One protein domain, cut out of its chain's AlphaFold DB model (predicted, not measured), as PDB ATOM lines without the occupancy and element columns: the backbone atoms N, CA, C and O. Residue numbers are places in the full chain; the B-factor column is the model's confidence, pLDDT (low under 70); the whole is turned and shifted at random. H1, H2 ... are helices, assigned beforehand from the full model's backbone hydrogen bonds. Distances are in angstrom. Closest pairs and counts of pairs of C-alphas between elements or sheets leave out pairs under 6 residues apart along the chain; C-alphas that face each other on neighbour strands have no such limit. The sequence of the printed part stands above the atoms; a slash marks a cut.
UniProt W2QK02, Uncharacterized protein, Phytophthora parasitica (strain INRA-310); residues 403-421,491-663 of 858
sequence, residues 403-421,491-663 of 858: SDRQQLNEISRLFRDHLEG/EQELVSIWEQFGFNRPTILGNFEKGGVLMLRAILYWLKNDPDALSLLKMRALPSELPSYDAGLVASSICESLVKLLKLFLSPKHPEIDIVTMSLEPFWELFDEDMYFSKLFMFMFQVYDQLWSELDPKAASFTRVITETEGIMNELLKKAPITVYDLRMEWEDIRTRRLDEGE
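This is residues 403 to 421 and 491 to 663 of the 858 residues of an uncharacterized protein of Phytophthora parasitica (strain INRA-310) (UniProt W2QK02). What shape do the helices make? H6 and H9 cross in the core, and H4 and H10 pack on opposite sides of them. Towards one end H1 packs on H4 and H2 on H1, while H11 packs on H9 and H10 with its first part and sticks out with residues 656 to 663. What is the make-up? The printed part has 192 residues with eleven named helices, H1 to H11 along the chain, and no named strand; the class is all helix. The whole is compact, with a radius of gyration of the C-alphas of 17.4 A and spans of 49 by 48 by 28 A.

Where does the longest helix stand? H11, residues 644 to 663, touches H9, residues 596 to 613, with its residues 644 to 648 alone, at a shallow tilt of 15 degrees, the same way; their closest C-alphas, of Val 644 and Leu 600, are 6.2 A apart. H11 touches H10, residues 622 to 637, at a steep tilt of 64 degrees, with the closest C-alphas, of Leu 647 and Leu 636, 6.0 A apart. What does the hub touch? H6, residues 551 to 565, touches five helices, among them H9 at a steep tilt of 58 degrees, opposite ways, with the closest C-alphas, of Ile 558 and Phe 601, 6.7 A apart. H4, residues 516 to 529, touches H9 about perpendicular at 77 degrees, with the closest C-alphas, of Ala 522 and Ser 598, 4.6 A apart. What lies beyond? H1, residues 403 to 421, touches H4, with the closest C-alphas, of Ile 411 and Leu 524, 6.2 A apart, and also touches H2, residues 491 to 499. H3, residues 509 to 512, touches H6, and H5, residues 533 to 541, only just touches H6 with 3 pairs of C-alphas within 8 A; H7, residues 579 to 582, and H8, residues 589 to 592, touch no helix. How do the backbones run? Every O i to N i+4 pair is within hydrogen-bond range in H1, H2, H4, H5, H6, H9, H10 and H11; H3, H7 and H8 are too short for such a pair.

Where are the ends? H1 begins at C-alpha 403 (-53.472, -15.084, 42.636), and H11 ends at C-alpha 663 (-8.959, 2.617, 55.508). How long are the longer helices? H11 measures 28.7 A, H1 26.7 A, H9 25.5 A, H10 22.2 A, and H4 and H6 20.5 A each.

Where is the cut? Residues 422 to 490 are not printed, and C-alphas 421 and 491 are 21.7 A apart. Which link is long? H6 to H7 is, and its residues 570 to 575 stand free. Where is confidence low? pLDDT is under 70 at residues 421, 542 to 546, 571 to 574, 616 to 620 and 660 to 663.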
ATOM      1  N   SER A 403     -54.924 -15.124  42.417       86.06
ATOM      2  CA  SER A 403     -53.472 -15.084  42.636       86.06
ATOM      3  C   SER A 403     -53.048 -13.780  43.310       86.06
ATOM      4  O   SER A 403     -52.462 -13.809  44.387       86.06
ATOM      5  N   ASP A 404     -53.380 -12.636  42.715       88.62
ATOM      6  CA  ASP A 404     -52.947 -11.324  43.204       88.62
ATOM      7  C   ASP A 404     -53.519 -11.044  44.598       88.62
ATOM      8  O   ASP A 404     -52.793 -10.634  45.504       88.62
ATOM      9  N   ARG A 405     -54.800 -11.376  44.819       89.38
ATOM     10  CA  ARG A 405     -55.438 -11.286  46.139       89.38
ATOM     11  C   ARG A 405     -54.768 -12.195  47.175       89.38
ATOM     12  O   ARG A 405     -54.615 -11.788  48.322       89.38
ATOM     13  N   GLN A 406     -54.366 -13.415  46.807       91.38
ATOM     14  CA  GLN A 406     -53.613 -14.303  47.701       91.38
ATOM     15  C   GLN A 406     -52.234 -13.725  48.040       91.38
ATOM     16  O   GLN A 406     -51.847 -13.753  49.205       91.38
ATOM     17  N   GLN A 407     -51.523 -13.159  47.061       91.75
ATOM     18  CA  GLN A 407     -50.205 -12.551  47.265       91.75
ATOM     19  C   GLN A 407     -50.282 -11.309  48.168       91.75
ATOM     20  O   GLN A 407     -49.536 -11.213  49.139       91.75
ATOM     21  N   LEU A 408     -51.238 -10.406  47.924       92.00
ATOM     22  CA  LEU A 408     -51.471  -9.213  48.749       92.00
ATOM     23  C   LEU A 408     -51.896  -9.554  50.183       92.00
ATOM     24  O   LEU A 408     -51.415  -8.936  51.137       92.00
ATOM     25  N   ASN A 409     -52.766 -10.555  50.351       91.56
ATOM     26  CA  ASN A 409     -53.163 -11.046  51.672       91.56
ATOM     27  C   ASN A 409     -51.980 -11.668  52.427       91.56
ATOM     28  O   ASN A 409     -51.871 -11.484  53.635       91.56
ATOM     29  N   GLU A 410     -51.091 -12.375  51.728       94.88
ATOM     30  CA  GLU A 410     -49.900 -12.987  52.318       94.88
ATOM     31  C   GLU A 410     -48.871 -11.936  52.761       94.88
ATOM     32  O   GLU A 410     -48.383 -12.019  53.885       94.88
ATOM     33  N   ILE A 411     -48.602 -10.898  51.953       95.38
ATOM     34  CA  ILE A 411     -47.763  -9.757  52.377       95.38
ATOM     35  C   ILE A 411     -48.383  -9.073  53.605       95.38
ATOM     36  O   ILE A 411     -47.709  -8.859  54.611       95.38
ATOM     37  N   SER A 412     -49.691  -8.803  53.564       93.75
ATOM     38  CA  SER A 412     -50.417  -8.165  54.674       93.75
ATOM     39  C   SER A 412     -50.423  -9.008  55.956       93.75
ATOM     40  O   SER A 412     -50.499  -8.455  57.054       93.75
ATOM     41  N   ARG A 413     -50.336 -10.340  55.832       94.50
ATOM     42  CA  ARG A 413     -50.149 -11.267  56.954       94.50
ATOM     43  C   ARG A 413     -48.735 -11.167  57.519       94.50
ATOM     44  O   ARG A 413     -48.599 -10.950  58.712       94.50
ATOM     45  N   LEU A 414     -47.700 -11.229  56.678       94.12
ATOM     46  CA  LEU A 414     -46.300 -11.106  57.117       94.12
ATOM     47  C   LEU A 414     -46.027  -9.774  57.840       94.12
ATOM     48  O   LEU A 414     -45.378  -9.763  58.883       94.12
ATOM     49  N   PHE A 415     -46.577  -8.665  57.333       94.69
ATOM     50  CA  PHE A 415     -46.489  -7.355  57.989       94.69
ATOM     51  C   PHE A 415     -47.163  -7.355  59.367       94.69
ATOM     52  O   PHE A 415     -46.574  -6.883  60.339       94.69
ATOM     53  N   ARG A 416     -48.368  -7.929  59.482       92.94
ATOM     54  CA  ARG A 416     -49.084  -8.068  60.759       92.94
ATOM     55  C   ARG A 416     -48.319  -8.930  61.759       92.94
ATOM     56  O   ARG A 416     -48.075  -8.472  62.869       92.94
ATOM     57  N   ASP A 417     -47.922 -10.134  61.355       91.88
ATOM     58  CA  ASP A 417     -47.244 -11.107  62.215       91.88
ATOM     59  C   ASP A 417     -45.939 -10.504  62.794       91.88
ATOM     60  O   ASP A 417     -45.612 -10.718  63.962       91.88
ATOM     61  N   HIS A 418     -45.229  -9.672  62.017       91.62
ATOM     62  CA  HIS A 418     -44.035  -8.942  62.466       91.62
ATOM     63  C   HIS A 418     -44.339  -7.739  63.387       91.62
ATOM     64  O   HIS A 418     -43.538  -7.420  64.269       91.62
ATOM     65  N   LEU A 419     -45.476  -7.054  63.217       89.00
ATOM     66  CA  LEU A 419     -45.915  -6.011  64.154       89.00
ATOM     67  C   LEU A 419     -46.354  -6.619  65.497       89.00
ATOM     68  O   LEU A 419     -45.913  -6.152  66.542       89.00
ATOM     69  N   GLU A 420     -47.150  -7.691  65.470       83.00
ATOM     70  CA  GLU A 420     -47.670  -8.375  66.664       83.00
ATOM     71  C   GLU A 420     -46.571  -9.150  67.424       83.00
ATOM     72  O   GLU A 420     -46.574  -9.196  68.655       83.00
ATOM     73  N   GLY A 421     -45.576  -9.703  66.719       64.88
ATOM     74  CA  GLY A 421     -44.425 -10.381  67.330       64.88
ATOM     75  C   GLY A 421     -43.435  -9.455  68.058       64.88
ATOM     76  O   GLY A 421     -42.633  -9.935  68.861       64.88
ATOM     77  N   GLU A 491     -60.067  -1.442  55.312       78.31
ATOM     78  CA  GLU A 491     -59.070  -1.142  54.267       78.31
ATOM     79  C   GLU A 491     -58.089  -0.039  54.713       78.31
ATOM     80  O   GLU A 491     -56.886  -0.144  54.486       78.31
ATOM     81  N   GLN A 492     -58.591   0.956  55.454       82.88
ATOM     82  CA  GLN A 492     -57.808   2.027  56.081       82.88
ATOM     83  C   GLN A 492     -56.727   1.496  57.045       82.88
ATOM     84  O   GLN A 492     -55.616   2.015  57.099       82.88
ATOM     85  N   GLU A 493     -57.059   0.456  57.809       86.44
ATOM     86  CA  GLU A 493     -56.183  -0.180  58.795       86.44
ATOM     87  C   GLU A 493     -55.111  -1.042  58.115       86.44
ATOM     88  O   GLU A 493     -53.964  -1.055  58.554       86.44
ATOM     89  N   LEU A 494     -55.439  -1.689  56.987       86.88
ATOM     90  CA  LEU A 494     -54.440  -2.362  56.150       86.88
ATOM     91  C   LEU A 494     -53.476  -1.365  55.492       86.88
ATOM     92  O   LEU A 494     -52.275  -1.620  55.497       86.88
ATOM     93  N   VAL A 495     -53.958  -0.228  54.976       89.88
ATOM     94  CA  VAL A 495     -53.079   0.828  54.435       89.88
ATOM     95  C   VAL A 495     -52.118   1.332  55.519       89.88
ATOM     96  O   VAL A 495     -50.914   1.354  55.288       89.88
ATOM     97  N   SER A 496     -52.608   1.597  56.735       89.19
ATOM     98  CA  SER A 496     -51.755   2.024  57.858       89.19
ATOM     99  C   SER A 496     -50.736   0.965  58.316       89.19
ATOM    100  O   SER A 496     -49.672   1.307  58.838       89.19
ATOM    101  N   ILE A 497     -51.011  -0.328  58.107       91.62
ATOM    102  CA  ILE A 497     -50.015  -1.395  58.294       91.62
ATOM    103  C   ILE A 497     -48.933  -1.315  57.208       91.62
ATOM    104  O   ILE A 497     -47.757  -1.414  57.531       91.62
ATOM    105  N   TRP A 498     -49.298  -1.107  55.939       93.56
ATOM    106  CA  TRP A 498     -48.341  -1.014  54.824       93.56
ATOM    107  C   TRP A 498     -47.460   0.250  54.891       93.56
ATOM    108  O   TRP A 498     -46.261   0.172  54.616       93.56
ATOM    109  N   GLU A 499     -48.006   1.384  55.339       91.62
ATOM    110  CA  GLU A 499     -47.253   2.624  55.600       91.62
ATOM    111  C   GLU A 499     -46.099   2.401  56.601       91.62
ATOM    112  O   GLU A 499     -45.002   2.920  56.407       91.62
ATOM    113  N   GLN A 500     -46.284   1.549  57.620       90.88
ATOM    114  CA  GLN A 500     -45.236   1.210  58.602       90.88
ATOM    115  C   GLN A 500     -44.058   0.402  58.026       90.88
ATOM    116  O   GLN A 500     -43.054   0.228  58.715       90.88
ATOM    117  N   PHE A 501     -44.160  -0.069  56.780       92.88
ATOM    118  CA  PHE A 501     -43.084  -0.717  56.020       92.88
ATOM    119  C   PHE A 501     -42.673   0.106  54.778       92.88
ATOM    120  O   PHE A 501     -41.996  -0.406  53.889       92.88
ATOM    121  N   GLY A 502     -43.069   1.385  54.710       90.06
ATOM    122  CA  GLY A 502     -42.607   2.347  53.702       90.06
ATOM    123  C   GLY A 502     -43.409   2.360  52.399       90.06
ATOM    124  O   GLY A 502     -42.946   2.930  51.411       90.06
ATOM    125  N   PHE A 503     -44.593   1.742  52.371       92.94
ATOM    126  CA  PHE A 503     -45.484   1.683  51.206       92.94
ATOM    127  C   PHE A 503     -46.577   2.759  51.292       92.94
ATOM    128  O   PHE A 503     -47.716   2.489  51.668       92.94
ATOM    129  N   ASN A 504     -46.217   4.003  50.960       89.69
ATOM    130  CA  ASN A 504     -46.962   5.208  51.357       89.69
ATOM    131  C   ASN A 504     -48.072   5.648  50.379       89.69
ATOM    132  O   ASN A 504     -48.430   6.829  50.316       89.69
ATOM    133  N   ARG A 505     -48.596   4.743  49.542       90.44
ATOM    134  CA  ARG A 505     -49.683   5.072  48.601       90.44
ATOM    135  C   ARG A 505     -51.053   4.991  49.284       90.44
ATOM    136  O   ARG A 505     -51.262   4.126  50.129       90.44
ATOM    137  N   PRO A 506     -52.032   5.826  48.873       86.75
ATOM    138  CA  PRO A 506     -53.340   5.923  49.535       86.75
ATOM    139  C   PRO A 506     -54.208   4.658  49.420       86.75
ATOM    140  O   PRO A 506     -55.246   4.567  50.069       86.75
ATOM    141  N   THR A 507     -53.812   3.699  48.582       89.56
ATOM    142  CA  THR A 507     -54.388   2.355  48.505       89.56
ATOM    143  C   THR A 507     -53.256   1.343  48.371       89.56
ATOM    144  O   THR A 507     -52.203   1.651  47.806       89.56
ATOM    145  N   ILE A 508     -53.480   0.108  48.829       88.62
ATOM    146  CA  ILE A 508     -52.485  -0.972  48.725       88.62
ATOM    147  C   ILE A 508     -52.090  -1.197  47.257       88.62
ATOM    148  O   ILE A 508     -50.903  -1.255  46.947       88.62
ATOM    149  N   LEU A 509     -53.078  -1.249  46.354       90.00
ATOM    150  CA  LEU A 509     -52.863  -1.403  44.910       90.00
ATOM    151  C   LEU A 509     -52.080  -0.231  44.301       90.00
ATOM    152  O   LEU A 509     -51.280  -0.453  43.398       90.00
ATOM    153  N   GLY A 510     -52.252   0.989  44.823       87.56
ATOM    154  CA  GLY A 510     -51.533   2.183  44.373       87.56
ATOM    155  C   GLY A 510     -50.009   2.056  44.479       87.56
ATOM    156  O   GLY A 510     -49.284   2.666  43.695       87.56
ATOM    157  N   ASN A 511     -49.499   1.225  45.398       89.81
ATOM    158  CA  ASN A 511     -48.064   0.919  45.491       89.81
ATOM    159  C   ASN A 511     -47.520   0.236  44.230       89.81
ATOM    160  O   ASN A 511     -46.343   0.392  43.930       89.81
ATOM    161  N   PHE A 512     -48.370  -0.458  43.470       93.75
ATOM    162  CA  PHE A 512     -47.995  -1.245  42.295       93.75
ATOM    163  C   PHE A 512     -48.277  -0.542  40.958       93.75
ATOM    164  O   PHE A 512     -48.017  -1.130  39.909       93.75
ATOM    165  N   GLU A 513     -48.731   0.724  40.973       87.25
ATOM    166  CA  GLU A 513     -48.955   1.538  39.760       87.25
ATOM    167  C   GLU A 513     -47.747   1.517  38.814       87.25
ATOM    168  O   GLU A 513     -47.904   1.432  37.595       87.25
ATOM    169  N   LYS A 514     -46.541   1.532  39.388       83.81
ATOM    170  CA  LYS A 514     -45.277   1.293  38.693       83.81
ATOM    171  C   LYS A 514     -44.705  -0.049  39.149       83.81
ATOM    172  O   LYS A 514     -44.633  -0.315  40.344       83.81
ATOM    173  N   GLY A 515     -44.318  -0.901  38.202       86.44
ATOM    174  CA  GLY A 515     -43.799  -2.250  38.466       86.44
ATOM    175  C   GLY A 515     -44.854  -3.369  38.505       86.44
ATOM    176  O   GLY A 515     -44.503  -4.523  38.262       86.44
ATOM    177  N   GLY A 516     -46.135  -3.061  38.735       93.31
ATOM    178  CA  GLY A 516     -47.254  -3.971  38.471       93.31
ATOM    179  C   GLY A 516     -47.227  -5.306  39.232       93.31
ATOM    180  O   GLY A 516     -46.720  -5.422  40.350       93.31
ATOM    181  N   VAL A 517     -47.773  -6.348  38.596       94.00
ATOM    182  CA  VAL A 517     -47.781  -7.736  39.102       94.00
ATOM    183  C   VAL A 517     -46.362  -8.295  39.267       94.00
ATOM    184  O   VAL A 517     -46.128  -9.121  40.150       94.00
ATOM    185  N   LEU A 518     -45.400  -7.828  38.465       95.38
ATOM    186  CA  LEU A 518     -43.992  -8.219  38.589       95.38
ATOM    187  C   LEU A 518     -43.419  -7.795  39.950       95.38
ATOM    188  O   LEU A 518     -42.836  -8.617  40.657       95.38
ATOM    189  N   MET A 519     -43.655  -6.543  40.354       96.62
ATOM    190  CA  MET A 519     -43.209  -6.024  41.649       96.62
ATOM    191  C   MET A 519     -43.907  -6.719  42.827       96.62
ATOM    192  O   MET A 519     -43.252  -7.044  43.815       96.62
ATOM    193  N   LEU A 520     -45.208  -7.017  42.712       95.94
ATOM    194  CA  LEU A 520     -45.955  -7.775  43.728       95.94
ATOM    195  C   LEU A 520     -45.314  -9.141  44.016       95.94
ATOM    196  O   LEU A 520     -45.117  -9.511  45.176       95.94
ATOM    197  N   ARG A 521     -44.943  -9.867  42.958       95.44
ATOM    198  CA  ARG A 521     -44.289 -11.178  43.063       95.44
ATOM    199  C   ARG A 521     -42.876 -11.069  43.626       95.44
ATOM    200  O   ARG A 521     -42.516 -11.872  44.484       95.44
ATOM    201  N   ALA A 522     -42.107 -10.075  43.183       96.81
ATOM    202  CA  ALA A 522     -40.735  -9.863  43.635       96.81
ATOM    203  C   ALA A 522     -40.661  -9.489  45.130       96.81
ATOM    204  O   ALA A 522     -39.862 -10.072  45.862       96.81
ATOM    205  N   ILE A 523     -41.554  -8.613  45.611       96.69
ATOM    206  CA  ILE A 523     -41.659  -8.267  47.040       96.69
ATOM    207  C   ILE A 523     -42.077  -9.488  47.865       96.69
ATOM    208  O   ILE A 523     -41.445  -9.785  48.875       96.69
ATOM    209  N   LEU A 524     -43.097 -10.243  47.436       96.56
ATOM    210  CA  LEU A 524     -43.510 -11.448  48.164       96.56
ATOM    211  C   LEU A 524     -42.400 -12.512  48.213       96.56
ATOM    212  O   LEU A 524     -42.257 -13.200  49.222       96.56
ATOM    213  N   TYR A 525     -41.624 -12.658  47.136       96.88
ATOM    214  CA  TYR A 525     -40.458 -13.535  47.121       96.88
ATOM    215  C   TYR A 525     -39.403 -13.057  48.124       96.88
ATOM    216  O   TYR A 525     -38.961 -13.854  48.950       96.88
ATOM    217  N   TRP A 526     -39.049 -11.770  48.107       96.56
ATOM    218  CA  TRP A 526     -38.074 -11.188  49.029       96.56
ATOM    219  C   TRP A 526     -38.466 -11.425  50.497       96.56
ATOM    220  O   TRP A 526     -37.719 -12.074  51.224       96.56
ATOM    221  N   LEU A 527     -39.689 -11.053  50.893       96.00
ATOM    222  CA  LEU A 527     -40.202 -11.209  52.267       96.00
ATOM    223  C   LEU A 527     -40.291 -12.666  52.758       96.00
ATOM    224  O   LEU A 527     -40.495 -12.897  53.948       96.00
ATOM    225  N   LYS A 528     -40.196 -13.654  51.858       95.25
ATOM    226  CA  LYS A 528     -40.203 -15.088  52.194       95.25
ATOM    227  C   LYS A 528     -38.824 -15.737  52.226       95.25
ATOM    228  O   LYS A 528     -38.703 -16.809  52.813       95.25
ATOM    229  N   ASN A 529     -37.826 -15.139  51.578       93.88
ATOM    230  CA  ASN A 529     -36.493 -15.729  51.411       93.88
ATOM    231  C   ASN A 529     -35.388 -14.941  52.133       93.88
ATOM    232  O   ASN A 529     -34.308 -15.487  52.343       93.88
ATOM    233  N   ASP A 530     -35.656 -13.701  52.546       93.12
ATOM    234  CA  ASP A 530     -34.756 -12.857  53.335       93.12
ATOM    235  C   ASP A 530     -35.384 -12.585  54.722       93.12
ATOM    236  O   ASP A 530     -36.436 -11.939  54.796       93.12
ATOM    237  N   PRO A 531     -34.792 -13.087  55.826       90.69
ATOM    238  CA  PRO A 531     -35.335 -12.898  57.171       90.69
ATOM    239  C   PRO A 531     -35.237 -11.446  57.662       90.69
ATOM    240  O   PRO A 531     -36.025 -11.044  58.521       90.69
ATOM    241  N   ASP A 532     -34.307 -10.655  57.120       91.69
ATOM    242  CA  ASP A 532     -34.041  -9.287  57.566       91.69
ATOM    243  C   ASP A 532     -34.900  -8.252  56.821       91.69
ATOM    244  O   ASP A 532     -35.076  -7.131  57.305       91.69
ATOM    245  N   ALA A 533     -35.526  -8.638  55.702       93.31
ATOM    246  CA  ALA A 533     -36.353  -7.778  54.849       93.31
ATOM    247  C   ALA A 533     -37.440  -6.992  55.606       93.31
ATOM    248  O   ALA A 533     -37.589  -5.784  55.421       93.31
ATOM    249  N   LEU A 534     -38.194  -7.661  56.487       93.50
ATOM    250  CA  LEU A 534     -39.261  -7.030  57.281       93.50
ATOM    251  C   LEU A 534     -38.700  -5.994  58.265       93.50
ATOM    252  O   LEU A 534     -39.256  -4.904  58.406       93.50
ATOM    253  N   SER A 535     -37.579  -6.323  58.910       91.75
ATOM    254  CA  SER A 535     -36.880  -5.449  59.854       91.75
ATOM    255  C   SER A 535     -36.304  -4.216  59.151       91.75
ATOM    256  O   SER A 535     -36.459  -3.100  59.645       91.75
ATOM    257  N   LEU A 536     -35.695  -4.408  57.976       90.62
ATOM    258  CA  LEU A 536     -35.127  -3.359  57.126       90.62
ATOM    259  C   LEU A 536     -36.213  -2.388  56.643       90.62
ATOM    260  O   LEU A 536     -36.106  -1.183  56.869       90.62
ATOM    261  N   LEU A 537     -37.299  -2.898  56.055       92.75
ATOM    262  CA  LEU A 537     -38.408  -2.067  55.573       92.75
ATOM    263  C   LEU A 537     -39.030  -1.225  56.696       92.75
ATOM    264  O   LEU A 537     -39.245  -0.024  56.528       92.75
ATOM    265  N   LYS A 538     -39.252  -1.826  57.871       90.50
ATOM    266  CA  LYS A 538     -39.781  -1.126  59.051       90.50
ATOM    267  C   LYS A 538     -38.817  -0.064  59.594       90.50
ATOM    268  O   LYS A 538     -39.256   1.007  60.007       90.50
ATOM    269  N   MET A 539     -37.509  -0.331  59.571       87.50
ATOM    270  CA  MET A 539     -36.469   0.629  59.965       87.50
ATOM    271  C   MET A 539     -36.450   1.862  59.046       87.50
ATOM    272  O   MET A 539     -36.268   2.981  59.524       87.50
ATOM    273  N   ARG A 540     -36.653   1.664  57.737       87.44
ATOM    274  CA  ARG A 540     -36.590   2.716  56.706       87.44
ATOM    275  C   ARG A 540     -37.870   3.531  56.552       87.44
ATOM    276  O   ARG A 540     -37.800   4.656  56.059       87.44
ATOM    277  N   ALA A 541     -39.010   2.987  56.972       85.12
ATOM    278  CA  ALA A 541     -40.320   3.631  56.876       85.12
ATOM    279  C   ALA A 541     -40.482   4.853  57.797       85.12
ATOM    280  O   ALA A 541     -41.201   5.796  57.470       85.12
ATOM    281  N   LEU A 542     -39.834   4.835  58.966       68.56
ATOM    282  CA  LEU A 542     -39.951   5.878  59.984       68.56
ATOM    283  C   LEU A 542     -38.725   6.806  59.974       68.56
ATOM    284  O   LEU A 542     -37.605   6.335  59.769       68.56
ATOM    285  N   PRO A 543     -38.891   8.112  60.261       60.34
ATOM    286  CA  PRO A 543     -37.759   9.010  60.466       60.34
ATOM    287  C   PRO A 543     -36.982   8.583  61.722       60.34
ATOM    288  O   PRO A 543     -37.435   8.788  62.849       60.34
ATOM    289  N   SER A 544     -35.817   7.971  61.508       56.69
ATOM    290  CA  SER A 544     -34.894   7.498  62.545       56.69
ATOM    291  C   SER A 544     -33.576   8.290  62.492       56.69
ATOM    292  O   SER A 544     -33.528   9.381  61.923       56.69
ATOM    293  N   GLU A 545     -32.497   7.777  63.093       55.47
ATOM    294  CA  GLU A 545     -31.148   8.337  62.892       55.47
ATOM    295  C   GLU A 545     -30.611   8.072  61.470       55.47
ATOM    296  O   GLU A 545     -29.711   8.774  61.010       55.47
ATOM    297  N   LEU A 546     -31.190   7.095  60.759       63.47
ATOM    298  CA  LEU A 546     -30.875   6.759  59.371       63.47
ATOM    299  C   LEU A 546     -31.836   7.458  58.390       63.47
ATOM    300  O   LEU A 546     -33.005   7.683  58.720       63.47
ATOM    301  N   PRO A 547     -31.388   7.763  57.156       73.81
ATOM    302  CA  PRO A 547     -32.249   8.373  56.151       73.81
ATOM    303  C   PRO A 547     -33.358   7.397  55.718       73.81
ATOM    304  O   PRO A 547     -33.090   6.247  55.363       73.81
ATOM    305  N   SER A 548     -34.604   7.872  55.732       85.56
ATOM    306  CA  SER A 548     -35.813   7.137  55.328       85.56
ATOM    307  C   SER A 548     -36.076   7.226  53.820       85.56
ATOM    308  O   SER A 548     -35.796   8.264  53.216       85.56
ATOM    309  N   TYR A 549     -36.701   6.205  53.228       89.12
ATOM    310  CA  TYR A 549     -37.164   6.223  51.833       89.12
ATOM    311  C   TYR A 549     -38.535   5.556  51.659       89.12
ATOM    312  O   TYR A 549     -38.990   4.791  52.505       89.12
ATOM    313  N   ASP A 550     -39.190   5.834  50.529       90.44
ATOM    314  CA  ASP A 550     -40.417   5.152  50.111       90.44
ATOM    315  C   ASP A 550     -40.062   3.812  49.446       90.44
ATOM    316  O   ASP A 550     -39.468   3.776  48.365       90.44
ATOM    317  N   ALA A 551     -40.395   2.704  50.109       92.69
ATOM    318  CA  ALA A 551     -40.060   1.358  49.656       92.69
ATOM    319  C   ALA A 551     -40.803   0.974  48.368       92.69
ATOM    320  O   ALA A 551     -40.250   0.258  47.535       92.69
ATOM    321  N   GLY A 552     -42.022   1.488  48.167       91.88
ATOM    322  CA  GLY A 552     -42.779   1.300  46.928       91.88
ATOM    323  C   GLY A 552     -42.114   2.002  45.743       91.88
ATOM    324  O   GLY A 552     -41.981   1.417  44.671       91.88
ATOM    325  N   LEU A 553     -41.626   3.231  45.943       92.31
ATOM    326  CA  LEU A 553     -40.861   3.968  44.938       92.31
ATOM    327  C   LEU A 553     -39.567   3.230  44.577       92.31
ATOM    328  O   LEU A 553     -39.357   2.954  43.396       92.31
ATOM    329  N   VAL A 554     -38.750   2.862  45.573       94.81
ATOM    330  CA  VAL A 554     -37.490   2.119  45.373       94.81
ATOM    331  C   VAL A 554     -37.745   0.804  44.631       94.81
ATOM    332  O   VAL A 554     -37.127   0.561  43.596       94.81
ATOM    333  N   ALA A 555     -38.709  -0.004  45.084       96.44
ATOM    334  CA  ALA A 555     -39.072  -1.263  44.434       96.44
ATOM    335  C   ALA A 555     -39.527  -1.059  42.979       96.44
ATOM    336  O   ALA A 555     -39.114  -1.806  42.088       96.44
ATOM    337  N   SER A 556     -40.339  -0.032  42.712       94.81
ATOM    338  CA  SER A 556     -40.832   0.240  41.360       94.81
ATOM    339  C   SER A 556     -39.712   0.650  40.403       94.81
ATOM    340  O   SER A 556     -39.649   0.142  39.283       94.81
ATOM    341  N   SER A 557     -38.780   1.490  40.866       95.56
ATOM    342  CA  SER A 557     -37.610   1.886  40.085       95.56
ATOM    343  C   SER A 557     -36.646   0.724  39.873       95.56
ATOM    344  O   SER A 557     -36.200   0.545  38.752       95.56
ATOM    345  N   ILE A 558     -36.404  -0.135  40.870       97.19
ATOM    346  CA  ILE A 558     -35.590  -1.353  40.691       97.19
ATOM    347  C   ILE A 558     -36.203  -2.282  39.631       97.19
ATOM    348  O   ILE A 558     -35.475  -2.809  38.792       97.19
ATOM    349  N   CYS A 559     -37.529  -2.447  39.598       96.50
ATOM    350  CA  CYS A 559     -38.195  -3.203  38.532       96.50
ATOM    351  C   CYS A 559     -37.992  -2.567  37.142       96.50
ATOM    352  O   CYS A 559     -37.709  -3.286  36.183       96.50
ATOM    353  N   GLU A 560     -38.113  -1.240  37.025       94.31
ATOM    354  CA  GLU A 560     -37.846  -0.494  35.781       94.31
ATOM    355  C   GLU A 560     -36.378  -0.633  35.334       94.31
ATOM    356  O   GLU A 560     -36.112  -0.978  34.177       94.31
ATOM    357  N   SER A 561     -35.434  -0.452  36.257       95.62
ATOM    358  CA  SER A 561     -33.994  -0.589  36.039       95.62
ATOM    359  C   SER A 561     -33.599  -2.005  35.623       95.62
ATOM    360  O   SER A 561     -32.894  -2.161  34.631       95.62
ATOM    361  N   LEU A 562     -34.077  -3.051  36.307       96.75
ATOM    362  CA  LEU A 562     -33.748  -4.440  35.963       96.75
ATOM    363  C   LEU A 562     -34.280  -4.836  34.583       96.75
ATOM    364  O   LEU A 562     -33.545  -5.435  33.803       96.75
ATOM    365  N   VAL A 563     -35.516  -4.464  34.231       93.94
ATOM    366  CA  VAL A 563     -36.069  -4.746  32.891       93.94
ATOM    367  C   VAL A 563     -35.274  -4.031  31.790       93.94
ATOM    368  O   VAL A 563     -35.100  -4.589  30.706       93.94
ATOM    369  N   LYS A 564     -34.748  -2.831  32.066       92.31
ATOM    370  CA  LYS A 564     -33.860  -2.085  31.160       92.31
ATOM    371  C   LYS A 564     -32.468  -2.727  31.049       92.31
ATOM    372  O   LYS A 564     -32.010  -2.953  29.933       92.31
ATOM    373  N   LEU A 565     -31.818  -3.034  32.175       94.44
ATOM    374  CA  LEU A 565     -30.470  -3.623  32.237       94.44
ATOM    375  C   LEU A 565     -30.420  -5.013  31.587       94.44
ATOM    376  O   LEU A 565     -29.523  -5.289  30.798       94.44
ATOM    377  N   LEU A 566     -31.433  -5.846  31.835       93.94
ATOM    378  CA  LEU A 566     -31.589  -7.174  31.231       93.94
ATOM    379  C   LEU A 566     -32.117  -7.130  29.782       93.94
ATOM    380  O   LEU A 566     -32.438  -8.171  29.214       93.94
ATOM    381  N   LYS A 567     -32.266  -5.935  29.188       91.75
ATOM    382  CA  LYS A 567     -32.751  -5.709  27.811       91.75
ATOM    383  C   LYS A 567     -34.142  -6.305  27.511       91.75
ATOM    384  O   LYS A 567     -34.519  -6.474  26.354       91.75
ATOM    385  N   LEU A 568     -34.969  -6.528  28.537       90.12
ATOM    386  CA  LEU A 568     -36.322  -7.102  28.440       90.12
ATOM    387  C   LEU A 568     -37.408  -6.059  28.084       90.12
ATOM    388  O   LEU A 568     -38.605  -6.292  28.282       90.12
ATOM    389  N   PHE A 569     -37.032  -4.883  27.575       80.75
ATOM    390  CA  PHE A 569     -37.980  -3.817  27.249       80.75
ATOM    391  C   PHE A 569     -38.640  -4.018  25.872       80.75
ATOM    392  O   PHE A 569     -38.010  -3.854  24.829       80.75
ATOM    393  N   LEU A 570     -39.949  -4.293  25.863       79.56
ATOM    394  CA  LEU A 570     -40.743  -4.432  24.634       79.56
ATOM    395  C   LEU A 570     -41.256  -3.077  24.119       79.56
ATOM    396  O   LEU A 570     -42.071  -2.420  24.783       79.56
ATOM    397  N   SER A 571     -40.829  -2.721  22.905       69.44
ATOM    398  CA  SER A 571     -41.098  -1.458  22.201       69.44
ATOM    399  C   SER A 571     -42.062  -1.666  21.021       69.44
ATOM    400  O   SER A 571     -42.024  -2.723  20.403       69.44
ATOM    401  N   PRO A 572     -42.861  -0.668  20.588       69.75
ATOM    402  CA  PRO A 572     -43.656  -0.779  19.357       69.75
ATOM    403  C   PRO A 572     -42.832  -1.092  18.094       69.75
ATOM    404  O   PRO A 572     -43.378  -1.613  17.128       69.75
ATOM    405  N   LYS A 573     -41.526  -0.774  18.091       66.81
ATOM    406  CA  LYS A 573     -40.591  -1.117  17.000       66.81
ATOM    407  C   LYS A 573     -40.030  -2.543  17.100       66.81
ATOM    408  O   LYS A 573     -39.636  -3.104  16.087       66.81
ATOM    409  N   HIS A 574     -39.995  -3.104  18.308       66.62
ATOM    410  CA  HIS A 574     -39.474  -4.434  18.627       66.62
ATOM    411  C   HIS A 574     -40.476  -5.115  19.577       66.62
ATOM    412  O   HIS A 574     -40.304  -5.060  20.799       66.62
ATOM    413  N   PRO A 575     -41.585  -5.657  19.029       73.50
ATOM    414  CA  PRO A 575     -42.676  -6.222  19.824       73.50
ATOM    415  C   PRO A 575     -42.314  -7.565  20.471       73.50
ATOM    416  O   PRO A 575     -43.012  -8.008  21.381       73.50
ATOM    417  N   GLU A 576     -41.226  -8.194  20.025       78.56
ATOM    418  CA  GLU A 576     -40.687  -9.440  20.558       78.56
ATOM    419  C   GLU A 576     -39.221  -9.277  20.962       78.56
ATOM    420  O   GLU A 576     -38.506  -8.422  20.437       78.56
ATOM    421  N   ILE A 577     -38.784 -10.127  21.894       84.06
ATOM    422  CA  ILE A 577     -37.384 -10.247  22.296       84.06
ATOM    423  C   ILE A 577     -36.649 -11.013  21.195       84.06
ATOM    424  O   ILE A 577     -36.981 -12.169  20.923       84.06
ATOM    425  N   ASP A 578     -35.644 -10.392  20.580       86.25
ATOM    426  CA  ASP A 578     -34.718 -11.102  19.701       86.25
ATOM    427  C   ASP A 578     -33.783 -11.968  20.553       86.25
ATOM    428  O   ASP A 578     -32.815 -11.490  21.142       86.25
ATOM    429  N   ILE A 579     -34.112 -13.256  20.628       88.62
ATOM    430  CA  ILE A 579     -33.372 -14.251  21.403       88.62
ATOM    431  C   ILE A 579     -31.963 -14.494  20.843       88.62
ATOM    432  O   ILE A 579     -31.063 -14.799  21.620       88.62
ATOM    433  N   VAL A 580     -31.734 -14.309  19.536       86.81
ATOM    434  CA  VAL A 580     -30.389 -14.453  18.954       86.81
ATOM    435  C   VAL A 580     -29.502 -13.322  19.459       86.81
ATOM    436  O   VAL A 580     -28.435 -13.585  20.011       86.81
ATOM    437  N   THR A 581     -29.986 -12.079  19.380       88.31
ATOM    438  CA  THR A 581     -29.284 -10.923  19.959       88.31
ATOM    439  C   THR A 581     -29.127 -11.058  21.479       88.31
ATOM    440  O   THR A 581     -28.047 -10.798  21.997       88.31
ATOM    441  N   MET A 582     -30.148 -11.538  22.199       90.25
ATOM    442  CA  MET A 582     -30.074 -11.750  23.654       90.25
ATOM    443  C   MET A 582     -29.047 -12.824  24.061       90.25
ATOM    444  O   MET A 582     -28.451 -12.719  25.127       90.25
ATOM    445  N   SER A 583     -28.799 -13.834  23.221       91.19
ATOM    446  CA  SER A 583     -27.791 -14.875  23.491       91.19
ATOM    447  C   SER A 583     -26.335 -14.417  23.337       91.19
ATOM    448  O   SER A 583     -25.423 -15.151  23.704       91.19
ATOM    449  N   LEU A 584     -26.112 -13.206  22.813       90.00
ATOM    450  CA  LEU A 584     -24.800 -12.548  22.793       90.00
ATOM    451  C   LEU A 584     -24.517 -11.775  24.092       90.00
ATOM    452  O   LEU A 584     -23.407 -11.279  24.277       90.00
ATOM    453  N   GLU A 585     -25.507 -11.628  24.975       92.56
ATOM    454  CA  GLU A 585     -25.339 -10.919  26.240       92.56
ATOM    455  C   GLU A 585     -24.594 -11.794  27.261       92.56
ATOM    456  O   GLU A 585     -24.923 -12.972  27.412       92.56
ATOM    457  N   PRO A 586     -23.640 -11.234  28.029       92.62
ATOM    458  CA  PRO A 586     -22.821 -12.013  28.961       92.62
ATOM    459  C   PRO A 586     -23.652 -12.717  30.047       92.62
ATOM    460  O   PRO A 586     -23.279 -13.780  30.524       92.62
ATOM    461  N   PHE A 587     -24.809 -12.160  30.408       94.38
ATOM    462  CA  PHE A 587     -25.743 -12.712  31.393       94.38
ATOM    463  C   PHE A 587     -26.797 -13.668  30.791       94.38
ATOM    464  O   PHE A 587     -27.835 -13.897  31.409       94.38
ATOM    465  N   TRP A 588     -26.592 -14.229  29.592       94.06
ATOM    466  CA  TRP A 588     -27.568 -15.136  28.963       94.06
ATOM    467  C   TRP A 588     -27.869 -16.402  29.794       94.06
ATOM    468  O   TRP A 588     -29.020 -16.855  29.831       94.06
ATOM    469  N   GLU A 589     -26.865 -16.952  30.485       92.88
ATOM    470  CA  GLU A 589     -27.014 -18.133  31.354       92.88
ATOM    471  C   GLU A 589     -27.772 -17.814  32.656       92.88
ATOM    472  O   GLU A 589     -28.526 -18.650  33.150       92.88
ATOM    473  N   LEU A 590     -27.703 -16.570  33.151       95.56
ATOM    474  CA  LEU A 590     -28.442 -16.106  34.337       95.56
ATOM    475  C   LEU A 590     -29.963 -16.302  34.218       95.56
ATOM    476  O   LEU A 590     -30.663 -16.465  35.217       95.56
ATOM    477  N   PHE A 591     -30.489 -16.295  32.993       95.00
ATOM    478  CA  PHE A 591     -31.905 -16.535  32.718       95.00
ATOM    479  C   PHE A 591     -32.346 -17.995  32.907       95.00
ATOM    480  O   PHE A 591     -33.550 -18.247  32.925       95.00
ATOM    481  N   ASP A 592     -31.410 -18.940  33.040       93.50
ATOM    482  CA  ASP A 592     -31.700 -20.341  33.365       93.50
ATOM    483  C   ASP A 592     -31.819 -20.574  34.885       93.50
ATOM    484  O   ASP A 592     -32.239 -21.649  35.318       93.50
ATOM    485  N   GLU A 593     -31.512 -19.570  35.719       94.94
ATOM    486  CA  GLU A 593     -31.709 -19.654  37.164       94.94
ATOM    487  C   GLU A 593     -33.195 -19.501  37.556       94.94
ATOM    488  O   GLU A 593     -33.857 -18.493  37.278       94.94
ATOM    489  N   ASP A 594     -33.712 -20.471  38.318       92.62
ATOM    490  CA  ASP A 594     -35.055 -20.407  38.900       92.62
ATOM    491  C   ASP A 594     -35.274 -19.099  39.673       92.62
ATOM    492  O   ASP A 594     -34.541 -18.769  40.613       92.62
ATOM    493  N   MET A 595     -36.340 -18.374  39.319       93.06
ATOM    494  CA  MET A 595     -36.715 -17.090  39.923       93.06
ATOM    495  C   MET A 595     -35.635 -15.990  39.817       93.06
ATOM    496  O   MET A 595     -35.659 -15.062  40.633       93.06
ATOM    497  N   TYR A 596     -34.740 -16.040  38.812       95.44
ATOM    498  CA  TYR A 596     -33.643 -15.072  38.612       95.44
ATOM    499  C   TYR A 596     -34.079 -13.613  38.830       95.44
ATOM    500  O   TYR A 596     -33.434 -12.886  39.577       95.44
ATOM    501  N   PHE A 597     -35.226 -13.187  38.279       96.62
ATOM    502  CA  PHE A 597     -35.690 -11.800  38.401       96.62
ATOM    503  C   PHE A 597     -35.996 -11.407  39.853       96.62
ATOM    504  O   PHE A 597     -35.668 -10.305  40.282       96.62
ATOM    505  N   SER A 598     -36.607 -12.302  40.635       97.00
ATOM    506  CA  SER A 598     -36.938 -12.014  42.041       97.00
ATOM    507  C   SER A 598     -35.697 -12.046  42.939       97.00
ATOM    508  O   SER A 598     -35.602 -11.263  43.884       97.00
ATOM    509  N   LYS A 599     -34.715 -12.894  42.608       97.12
ATOM    510  CA  LYS A 599     -33.393 -12.906  43.248       97.12
ATOM    511  C   LYS A 599     -32.598 -11.635  42.921       97.12
ATOM    512  O   LYS A 599     -32.060 -11.017  43.835       97.12
ATOM    513  N   LEU A 600     -32.580 -11.210  41.653       97.62
ATOM    514  CA  LEU A 600     -31.970  -9.955  41.198       97.62
ATOM    515  C   LEU A 600     -32.621  -8.734  41.842       97.62
ATOM    516  O   LEU A 600     -31.909  -7.836  42.273       97.62
ATOM    517  N   PHE A 601     -33.953  -8.709  41.944       98.00
ATOM    518  CA  PHE A 601     -34.690  -7.658  42.644       98.00
ATOM    519  C   PHE A 601     -34.228  -7.535  44.099       98.00
ATOM    520  O   PHE A 601     -33.828  -6.455  44.521       98.00
ATOM    521  N   MET A 602     -34.209  -8.649  44.839       96.88
ATOM    522  CA  MET A 602     -33.729  -8.690  46.224       96.88
ATOM    523  C   MET A 602     -32.270  -8.229  46.340       96.88
ATOM    524  O   MET A 602     -31.945  -7.421  47.205       96.88
ATOM    525  N   PHE A 603     -31.391  -8.711  45.460       97.25
ATOM    526  CA  PHE A 603     -29.981  -8.328  45.453       97.25
ATOM    527  C   PHE A 603     -29.785  -6.835  45.146       97.25
ATOM    528  O   PHE A 603     -29.131  -6.143  45.919       97.25
ATOM    529  N   MET A 604     -30.413  -6.309  44.091       97.75
ATOM    530  CA  MET A 604     -30.333  -4.890  43.729       97.75
ATOM    531  C   MET A 604     -30.922  -3.983  44.821       97.75
ATOM    532  O   MET A 604     -30.392  -2.900  45.059       97.75
ATOM    533  N   PHE A 605     -31.964  -4.428  45.532       96.69
ATOM    534  CA  PHE A 605     -32.516  -3.706  46.684       96.69
ATOM    535  C   PHE A 605     -31.525  -3.665  47.857       96.69
ATOM    536  O   PHE A 605     -31.359  -2.621  48.483       96.69
ATOM    537  N   GLN A 606     -30.812  -4.762  48.123       94.62
ATOM    538  CA  GLN A 606     -29.759  -4.801  49.144       94.62
ATOM    539  C   GLN A 606     -28.560  -3.907  48.772       94.62
ATOM    540  O   GLN A 606     -28.072  -3.183  49.636       94.62
ATOM    541  N   VAL A 607     -28.133  -3.875  47.500       94.69
ATOM    542  CA  VAL A 607     -27.108  -2.924  47.009       94.69
ATOM    543  C   VAL A 607     -27.574  -1.475  47.205       94.69
ATOM    544  O   VAL A 607     -26.825  -0.651  47.727       94.69
ATOM    545  N   TYR A 608     -28.826  -1.170  46.844       94.69
ATOM    546  CA  TYR A 608     -29.417   0.156  47.035       94.69
ATOM    547  C   TYR A 608     -29.432   0.570  48.517       94.69
ATOM    548  O   TYR A 608     -29.021   1.681  48.844       94.69
ATOM    549  N   ASP A 609     -29.874  -0.308  49.426       92.44
ATOM    550  CA  ASP A 609     -29.962   0.000  50.861       92.44
ATOM    551  C   ASP A 609     -28.583   0.200  51.514       92.44
ATOM    552  O   ASP A 609     -28.420   1.076  52.368       92.44
ATOM    553  N   GLN A 610     -27.569  -0.548  51.069       90.25
ATOM    554  CA  GLN A 610     -26.176  -0.368  51.488       90.25
ATOM    555  C   GLN A 610     -25.657   1.021  51.093       90.25
ATOM    556  O   GLN A 610     -25.300   1.810  51.966       90.25
ATOM    557  N   LEU A 611     -25.736   1.382  49.806       88.38
ATOM    558  CA  LEU A 611     -25.333   2.709  49.316       88.38
ATOM    559  C   LEU A 611     -26.143   3.844  49.966       88.38
ATOM    560  O   LEU A 611     -25.623   4.928  50.220       88.38
ATOM    561  N   TRP A 612     -27.421   3.601  50.266       88.62
ATOM    562  CA  TRP A 612     -28.272   4.547  50.987       88.62
ATOM    563  C   TRP A 612     -27.857   4.723  52.459       88.62
ATOM    564  O   TRP A 612     -28.048   5.799  53.027       88.62
ATOM    565  N   SER A 613     -27.267   3.696  53.080       85.62
ATOM    566  CA  SER A 613     -26.726   3.743  54.450       85.62
ATOM    567  C   SER A 613     -25.417   4.518  54.555       85.62
ATOM    568  O   SER A 613     -25.173   5.167  55.567       85.62
ATOM    569  N   GLU A 614     -24.578   4.441  53.522       81.69
ATOM    570  CA  GLU A 614     -23.244   5.056  53.477       81.69
ATOM    571  C   GLU A 614     -23.286   6.587  53.283       81.69
ATOM    572  O   GLU A 614     -22.278   7.276  53.441       81.69
ATOM    573  N   LEU A 615     -24.453   7.151  52.952       75.81
ATOM    574  CA  LEU A 615     -24.625   8.581  52.693       75.81
ATOM    575  C   LEU A 615     -24.923   9.399  53.955       75.81
ATOM    576  O   LEU A 615     -25.770   9.039  54.768       75.81
ATOM    577  N   ASP A 616     -24.316  10.593  54.045       67.62
ATOM    578  CA  ASP A 616     -24.768  11.645  54.968       67.62
ATOM    579  C   ASP A 616     -26.280  11.877  54.749       67.62
ATOM    580  O   ASP A 616     -26.677  12.200  53.620       67.62
ATOM    581  N   PRO A 617     -27.129  11.779  55.793       66.50
ATOM    582  CA  PRO A 617     -28.567  12.031  55.697       66.50
ATOM    583  C   PRO A 617     -28.944  13.375  55.047       66.50
ATOM    584  O   PRO A 617     -30.060  13.530  54.560       66.50
ATOM    585  N   LYS A 618     -28.033  14.358  55.024       63.06
ATOM    586  CA  LYS A 618     -28.223  15.675  54.381       63.06
ATOM    587  C   LYS A 618     -27.825  15.721  52.902       63.06
ATOM    588  O   LYS A 618     -28.097  16.722  52.245       63.06
ATOM    589  N   ALA A 619     -27.162  14.682  52.397       61.62
ATOM    590  CA  ALA A 619     -26.708  14.545  51.011       61.62
ATOM    591  C   ALA A 619     -27.358  13.353  50.275       61.62
ATOM    592  O   ALA A 619     -27.085  13.147  49.090       61.62
ATOM    593  N   ALA A 620     -28.209  12.580  50.959       66.88
ATOM    594  CA  ALA A 620     -28.962  11.474  50.381       66.88
ATOM    595  C   ALA A 620     -29.871  11.957  49.233       66.88
ATOM    596  O   ALA A 620     -30.711  12.840  49.405       66.88
ATOM    597  N   SER A 621     -29.697  11.371  48.048       82.00
ATOM    598  CA  SER A 621     -30.467  11.692  46.844       82.00
ATOM    599  C   SER A 621     -30.884  10.402  46.151       82.00
ATOM    600  O   SER A 621     -30.029   9.634  45.711       82.00
ATOM    601  N   PHE A 622     -32.198  10.187  46.034       83.62
ATOM    602  CA  PHE A 622     -32.790   9.009  45.391       83.62
ATOM    603  C   PHE A 622     -32.197   8.757  44.002       83.62
ATOM    604  O   PHE A 622     -31.686   7.673  43.736       83.62
ATOM    605  N   THR A 623     -32.189   9.787  43.149       84.62
ATOM    606  CA  THR A 623     -31.670   9.701  41.779       84.62
ATOM    607  C   THR A 623     -30.195   9.317  41.754       84.62
ATOM    608  O   THR A 623     -29.791   8.513  40.923       84.62
ATOM    609  N   ARG A 624     -29.384   9.840  42.686       84.06
ATOM    610  CA  ARG A 624     -27.969   9.464  42.768       84.06
ATOM    611  C   ARG A 624     -27.819   7.983  43.116       84.06
ATOM    612  O   ARG A 624     -27.102   7.286  42.409       84.06
ATOM    613  N   VAL A 625     -28.483   7.513  44.175       87.19
ATOM    614  CA  VAL A 625     -28.318   6.128  44.648       87.19
ATOM    615  C   VAL A 625     -28.842   5.129  43.627       87.19
ATOM    616  O   VAL A 625     -28.157   4.148  43.357       87.19
ATOM    617  N   ILE A 626     -29.996   5.379  42.996       89.81
ATOM    618  CA  ILE A 626     -30.512   4.453  41.979       89.81
ATOM    619  C   ILE A 626     -29.607   4.410  40.740       89.81
ATOM    620  O   ILE A 626     -29.322   3.319  40.264       89.81
ATOM    621  N   THR A 627     -29.065   5.541  40.269       89.00
ATOM    622  CA  THR A 627     -28.108   5.553  39.145       89.00
ATOM    623  C   THR A 627     -26.771   4.890  39.504       89.00
ATOM    624  O   THR A 627     -26.203   4.179  38.679       89.00
ATOM    625  N   GLU A 628     -26.277   5.061  40.732       88.56
ATOM    626  CA  GLU A 628     -25.071   4.375  41.216       88.56
ATOM    627  C   GLU A 628     -25.304   2.852  41.331       88.56
ATOM    628  O   GLU A 628     -24.479   2.061  40.874       88.56
ATOM    629  N   THR A 629     -26.484   2.445  41.816       92.94
ATOM    630  CA  THR A 629     -26.938   1.042  41.857       92.94
ATOM    631  C   THR A 629     -27.062   0.454  40.445       92.94
ATOM    632  O   THR A 629     -26.573  -0.646  40.200       92.94
ATOM    633  N   GLU A 630     -27.670   1.176  39.492       93.06
ATOM    634  CA  GLU A 630     -27.746   0.776  38.076       93.06
ATOM    635  C   GLU A 630     -26.353   0.563  37.472       93.06
ATOM    636  O   GLU A 630     -26.132  -0.436  36.789       93.06
ATOM    637  N   GLY A 631     -25.409   1.472  37.744       90.88
ATOM    638  CA  GLY A 631     -24.027   1.370  37.277       90.88
ATOM    639  C   GLY A 631     -23.315   0.129  37.816       90.88
ATOM    640  O   GLY A 631     -22.728  -0.625  37.044       90.88
ATOM    641  N   ILE A 632     -23.426  -0.136  39.122       92.50
ATOM    642  CA  ILE A 632     -22.865  -1.341  39.754       92.50
ATOM    643  C   ILE A 632     -23.480  -2.608  39.151       92.50
ATOM    644  O   ILE A 632     -22.746  -3.500  38.730       92.50
ATOM    645  N   MET A 633     -24.810  -2.676  39.041       96.06
ATOM    646  CA  MET A 633     -25.496  -3.826  38.445       96.06
ATOM    647  C   MET A 633     -25.073  -4.059  36.988       96.06
ATOM    648  O   MET A 633     -24.878  -5.204  36.592       96.06
ATOM    649  N   ASN A 634     -24.879  -2.997  36.203       94.06
ATOM    650  CA  ASN A 634     -24.392  -3.084  34.827       94.06
ATOM    651  C   ASN A 634     -22.967  -3.657  34.740       94.06
ATOM    652  O   ASN A 634     -22.719  -4.547  33.930       94.06
ATOM    653  N   GLU A 635     -22.035  -3.196  35.582       91.81
ATOM    654  CA  GLU A 635     -20.666  -3.733  35.591       91.81
ATOM    655  C   GLU A 635     -20.598  -5.178  36.097       91.81
ATOM    656  O   GLU A 635     -19.815  -5.969  35.575       91.81
ATOM    657  N   LEU A 636     -21.444  -5.561  37.059       93.75
ATOM    658  CA  LEU A 636     -21.537  -6.948  37.518       93.75
ATOM    659  C   LEU A 636     -22.139  -7.867  36.436       93.75
ATOM    660  O   LEU A 636     -21.609  -8.947  36.190       93.75
ATOM    661  N   LEU A 637     -23.189  -7.431  35.728       94.50
ATOM    662  CA  LEU A 637     -23.795  -8.189  34.621       94.50
ATOM    663  C   LEU A 637     -22.833  -8.391  33.435       94.50
ATOM    664  O   LEU A 637     -22.916  -9.411  32.752       94.50
ATOM    665  N   LYS A 638     -21.890  -7.467  33.202       93.00
ATOM    666  CA  LYS A 638     -20.837  -7.621  32.180       93.00
ATOM    667  C   LYS A 638     -19.842  -8.748  32.474       93.00
ATOM    668  O   LYS A 638     -19.210  -9.221  31.536       93.00
ATOM    669  N   LYS A 639     -19.701  -9.195  33.730       91.81
ATOM    670  CA  LYS A 639     -18.762 -10.263  34.136       91.81
ATOM    671  C   LYS A 639     -19.229 -11.687  33.788       91.81
ATOM    672  O   LYS A 639     -18.639 -12.643  34.275       91.81
ATOM    673  N   ALA A 640     -20.265 -11.825  32.961       91.56
ATOM    674  CA  ALA A 640     -20.880 -13.097  32.576       91.56
ATOM    675  C   ALA A 640     -21.326 -13.975  33.770       91.56
ATOM    676  O   ALA A 640     -20.844 -15.094  33.942       91.56
ATOM    677  N   PRO A 641     -22.236 -13.468  34.626       94.75
ATOM    678  CA  PRO A 641     -22.767 -14.228  35.752       94.75
ATOM    679  C   PRO A 641     -23.628 -15.407  35.279       94.75
ATOM    680  O   PRO A 641     -24.492 -15.247  34.414       94.75
ATOM    681  N   ILE A 642     -23.462 -16.561  35.927       93.44
ATOM    682  CA  ILE A 642     -24.328 -17.733  35.734       93.44
ATOM    683  C   ILE A 642     -25.492 -17.690  36.740       93.44
ATOM    684  O   ILE A 642     -26.604 -18.114  36.437       93.44
ATOM    685  N   THR A 643     -25.266 -17.129  37.932       96.62
ATOM    686  CA  THR A 643     -26.263 -17.010  39.004       96.62
ATOM    687  C   THR A 643     -26.228 -15.645  39.701       96.62
ATOM    688  O   THR A 643     -25.235 -14.913  39.682       96.62
ATOM    689  N   VAL A 644     -27.305 -15.310  40.415       96.25
ATOM    690  CA  VAL A 644     -27.362 -14.129  41.295       96.25
ATOM    691  C   VAL A 644     -26.430 -14.262  42.508       96.25
ATOM    692  O   VAL A 644     -26.064 -13.258  43.123       96.25
ATOM    693  N   TYR A 645     -26.004 -15.479  42.858       94.25
ATOM    694  CA  TYR A 645     -24.988 -15.677  43.890       94.25
ATOM    695  C   TYR A 645     -23.609 -15.182  43.430       94.25
ATOM    696  O   TYR A 645     -22.926 -14.514  44.203       94.25
ATOM    697  N   ASP A 646     -23.245 -15.403  42.164       93.94
ATOM    698  CA  ASP A 646     -21.971 -14.933  41.602       93.94
ATOM    699  C   ASP A 646     -21.903 -13.397  41.625       93.94
ATOM    700  O   ASP A 646     -20.941 -12.815  42.123       93.94
ATOM    701  N   LEU A 647     -22.995 -12.735  41.214       94.81
ATOM    702  CA  LEU A 647     -23.162 -11.277  41.311       94.81
ATOM    703  C   LEU A 647     -22.973 -10.752  42.744       94.81
ATOM    704  O   LEU A 647     -22.379  -9.692  42.947       94.81
ATOM    705  N   ARG A 648     -23.470 -11.491  43.746       94.19
ATOM    706  CA  ARG A 648     -23.324 -11.142  45.165       94.19
ATOM    707  C   ARG A 648     -21.886 -11.289  45.649       94.19
ATOM    708  O   ARG A 648     -21.424 -10.413  46.373       94.19
ATOM    709  N   MET A 649     -21.199 -12.363  45.267       92.31
ATOM    710  CA  MET A 649     -19.800 -12.586  45.643       92.31
ATOM    711  C   MET A 649     -18.887 -11.511  45.047       92.31
ATOM    712  O   MET A 649     -18.096 -10.915  45.774       92.31
ATOM    713  N   GLU A 650     -19.067 -11.197  43.763       92.06
ATOM    714  CA  GLU A 650     -18.347 -10.119  43.076       92.06
ATOM    715  C   GLU A 650     -18.632  -8.737  43.689       92.06
ATOM    716  O   GLU A 650     -17.732  -7.904  43.788       92.06
ATOM    717  N   TRP A 651     -19.864  -8.474  44.140       92.81
ATOM    718  CA  TRP A 651     -20.187  -7.229  44.843       92.81
ATOM    719  C   TRP A 651     -19.550  -7.139  46.232       92.81
ATOM    720  O   TRP A 651     -19.070  -6.072  46.607       92.81
ATOM    721  N   GLU A 652     -19.531  -8.231  46.999       90.62
ATOM    722  CA  GLU A 652     -18.924  -8.237  48.333       90.62
ATOM    723  C   GLU A 652     -17.405  -8.026  48.253       90.62
ATOM    724  O   GLU A 652     -16.854  -7.227  49.006       90.62
ATOM    725  N   ASP A 653     -16.741  -8.656  47.281       87.19
ATOM    726  CA  ASP A 653     -15.326  -8.442  46.957       87.19
ATOM    727  C   ASP A 653     -15.042  -6.984  46.537       87.19
ATOM    728  O   ASP A 653     -14.153  -6.340  47.100       87.19
ATOM    729  N   ILE A 654     -15.855  -6.407  45.640       85.81
ATOM    730  CA  ILE A 654     -15.763  -4.981  45.281       85.81
ATOM    731  C   ILE A 654     -15.958  -4.076  46.506       85.81
ATOM    732  O   ILE A 654     -15.230  -3.092  46.646       85.81
ATOM    733  N   ARG A 655     -16.918  -4.370  47.398       84.38
ATOM    734  CA  ARG A 655     -17.149  -3.550  48.599       84.38
ATOM    735  C   ARG A 655     -16.000  -3.678  49.594       84.38
ATOM    736  O   ARG A 655     -15.592  -2.664  50.144       84.38
ATOM    737  N   THR A 656     -15.454  -4.879  49.782       82.50
ATOM    738  CA  THR A 656     -14.317  -5.113  50.686       82.50
ATOM    739  C   THR A 656     -13.116  -4.274  50.247       82.50
ATOM    740  O   THR A 656     -12.622  -3.479  51.034       82.50
ATOM    741  N   ARG A 657     -12.761  -4.295  48.952       80.19
ATOM    742  CA  ARG A 657     -11.688  -3.437  48.413       80.19
ATOM    743  C   ARG A 657     -11.945  -1.941  48.603       80.19
ATOM    744  O   ARG A 657     -11.019  -1.216  48.933       80.19
ATOM    745  N   ARG A 658     -13.187  -1.466  48.431       74.31
ATOM    746  CA  ARG A 658     -13.543  -0.052  48.683       74.31
ATOM    747  C   ARG A 658     -13.384   0.346  50.153       74.31
ATOM    748  O   ARG A 658     -13.119   1.514  50.429       74.31
ATOM    749  N   LEU A 659     -13.587  -0.591  51.079       70.69
ATOM    750  CA  LEU A 659     -13.359  -0.376  52.507       70.69
ATOM    751  C   LEU A 659     -11.858  -0.379  52.816       70.69
ATOM    752  O   LEU A 659     -11.402   0.560  53.456       70.69
ATOM    753  N   ASP A 660     -11.096  -1.334  52.278       64.56
ATOM    754  CA  ASP A 660      -9.637  -1.413  52.442       64.56
ATOM    755  C   ASP A 660      -8.931  -0.159  51.872       64.56
ATOM    756  O   ASP A 660      -8.153   0.493  52.567       64.56
ATOM    757  N   GLU A 661      -9.269   0.259  50.643       59.72
ATOM    758  CA  GLU A 661      -8.789   1.512  50.029       59.72
ATOM    759  C   GLU A 661      -9.215   2.752  50.842       59.72
ATOM    760  O   GLU A 661      -8.495   3.751  50.905       59.72
ATOM    761  N   GLY A 662     -10.390   2.699  51.479       54.16
ATOM    762  CA  GLY A 662     -10.887   3.745  52.369       54.16
ATOM    763  C   GLY A 662     -10.108   3.830  53.683       54.16
ATOM    764  O   GLY A 662      -9.796   4.936  54.129       54.16
ATOM    765  N   GLU A 663      -9.765   2.691  54.287       52.00
ATOM    766  CA  GLU A 663      -8.959   2.617  55.508       52.00
ATOM    767  C   GLU A 663      -7.501   3.021  55.248       52.00
ATOM    768  O   GLU A 663      -6.998   3.863  55.988       52.00
TER     769      GLU A 663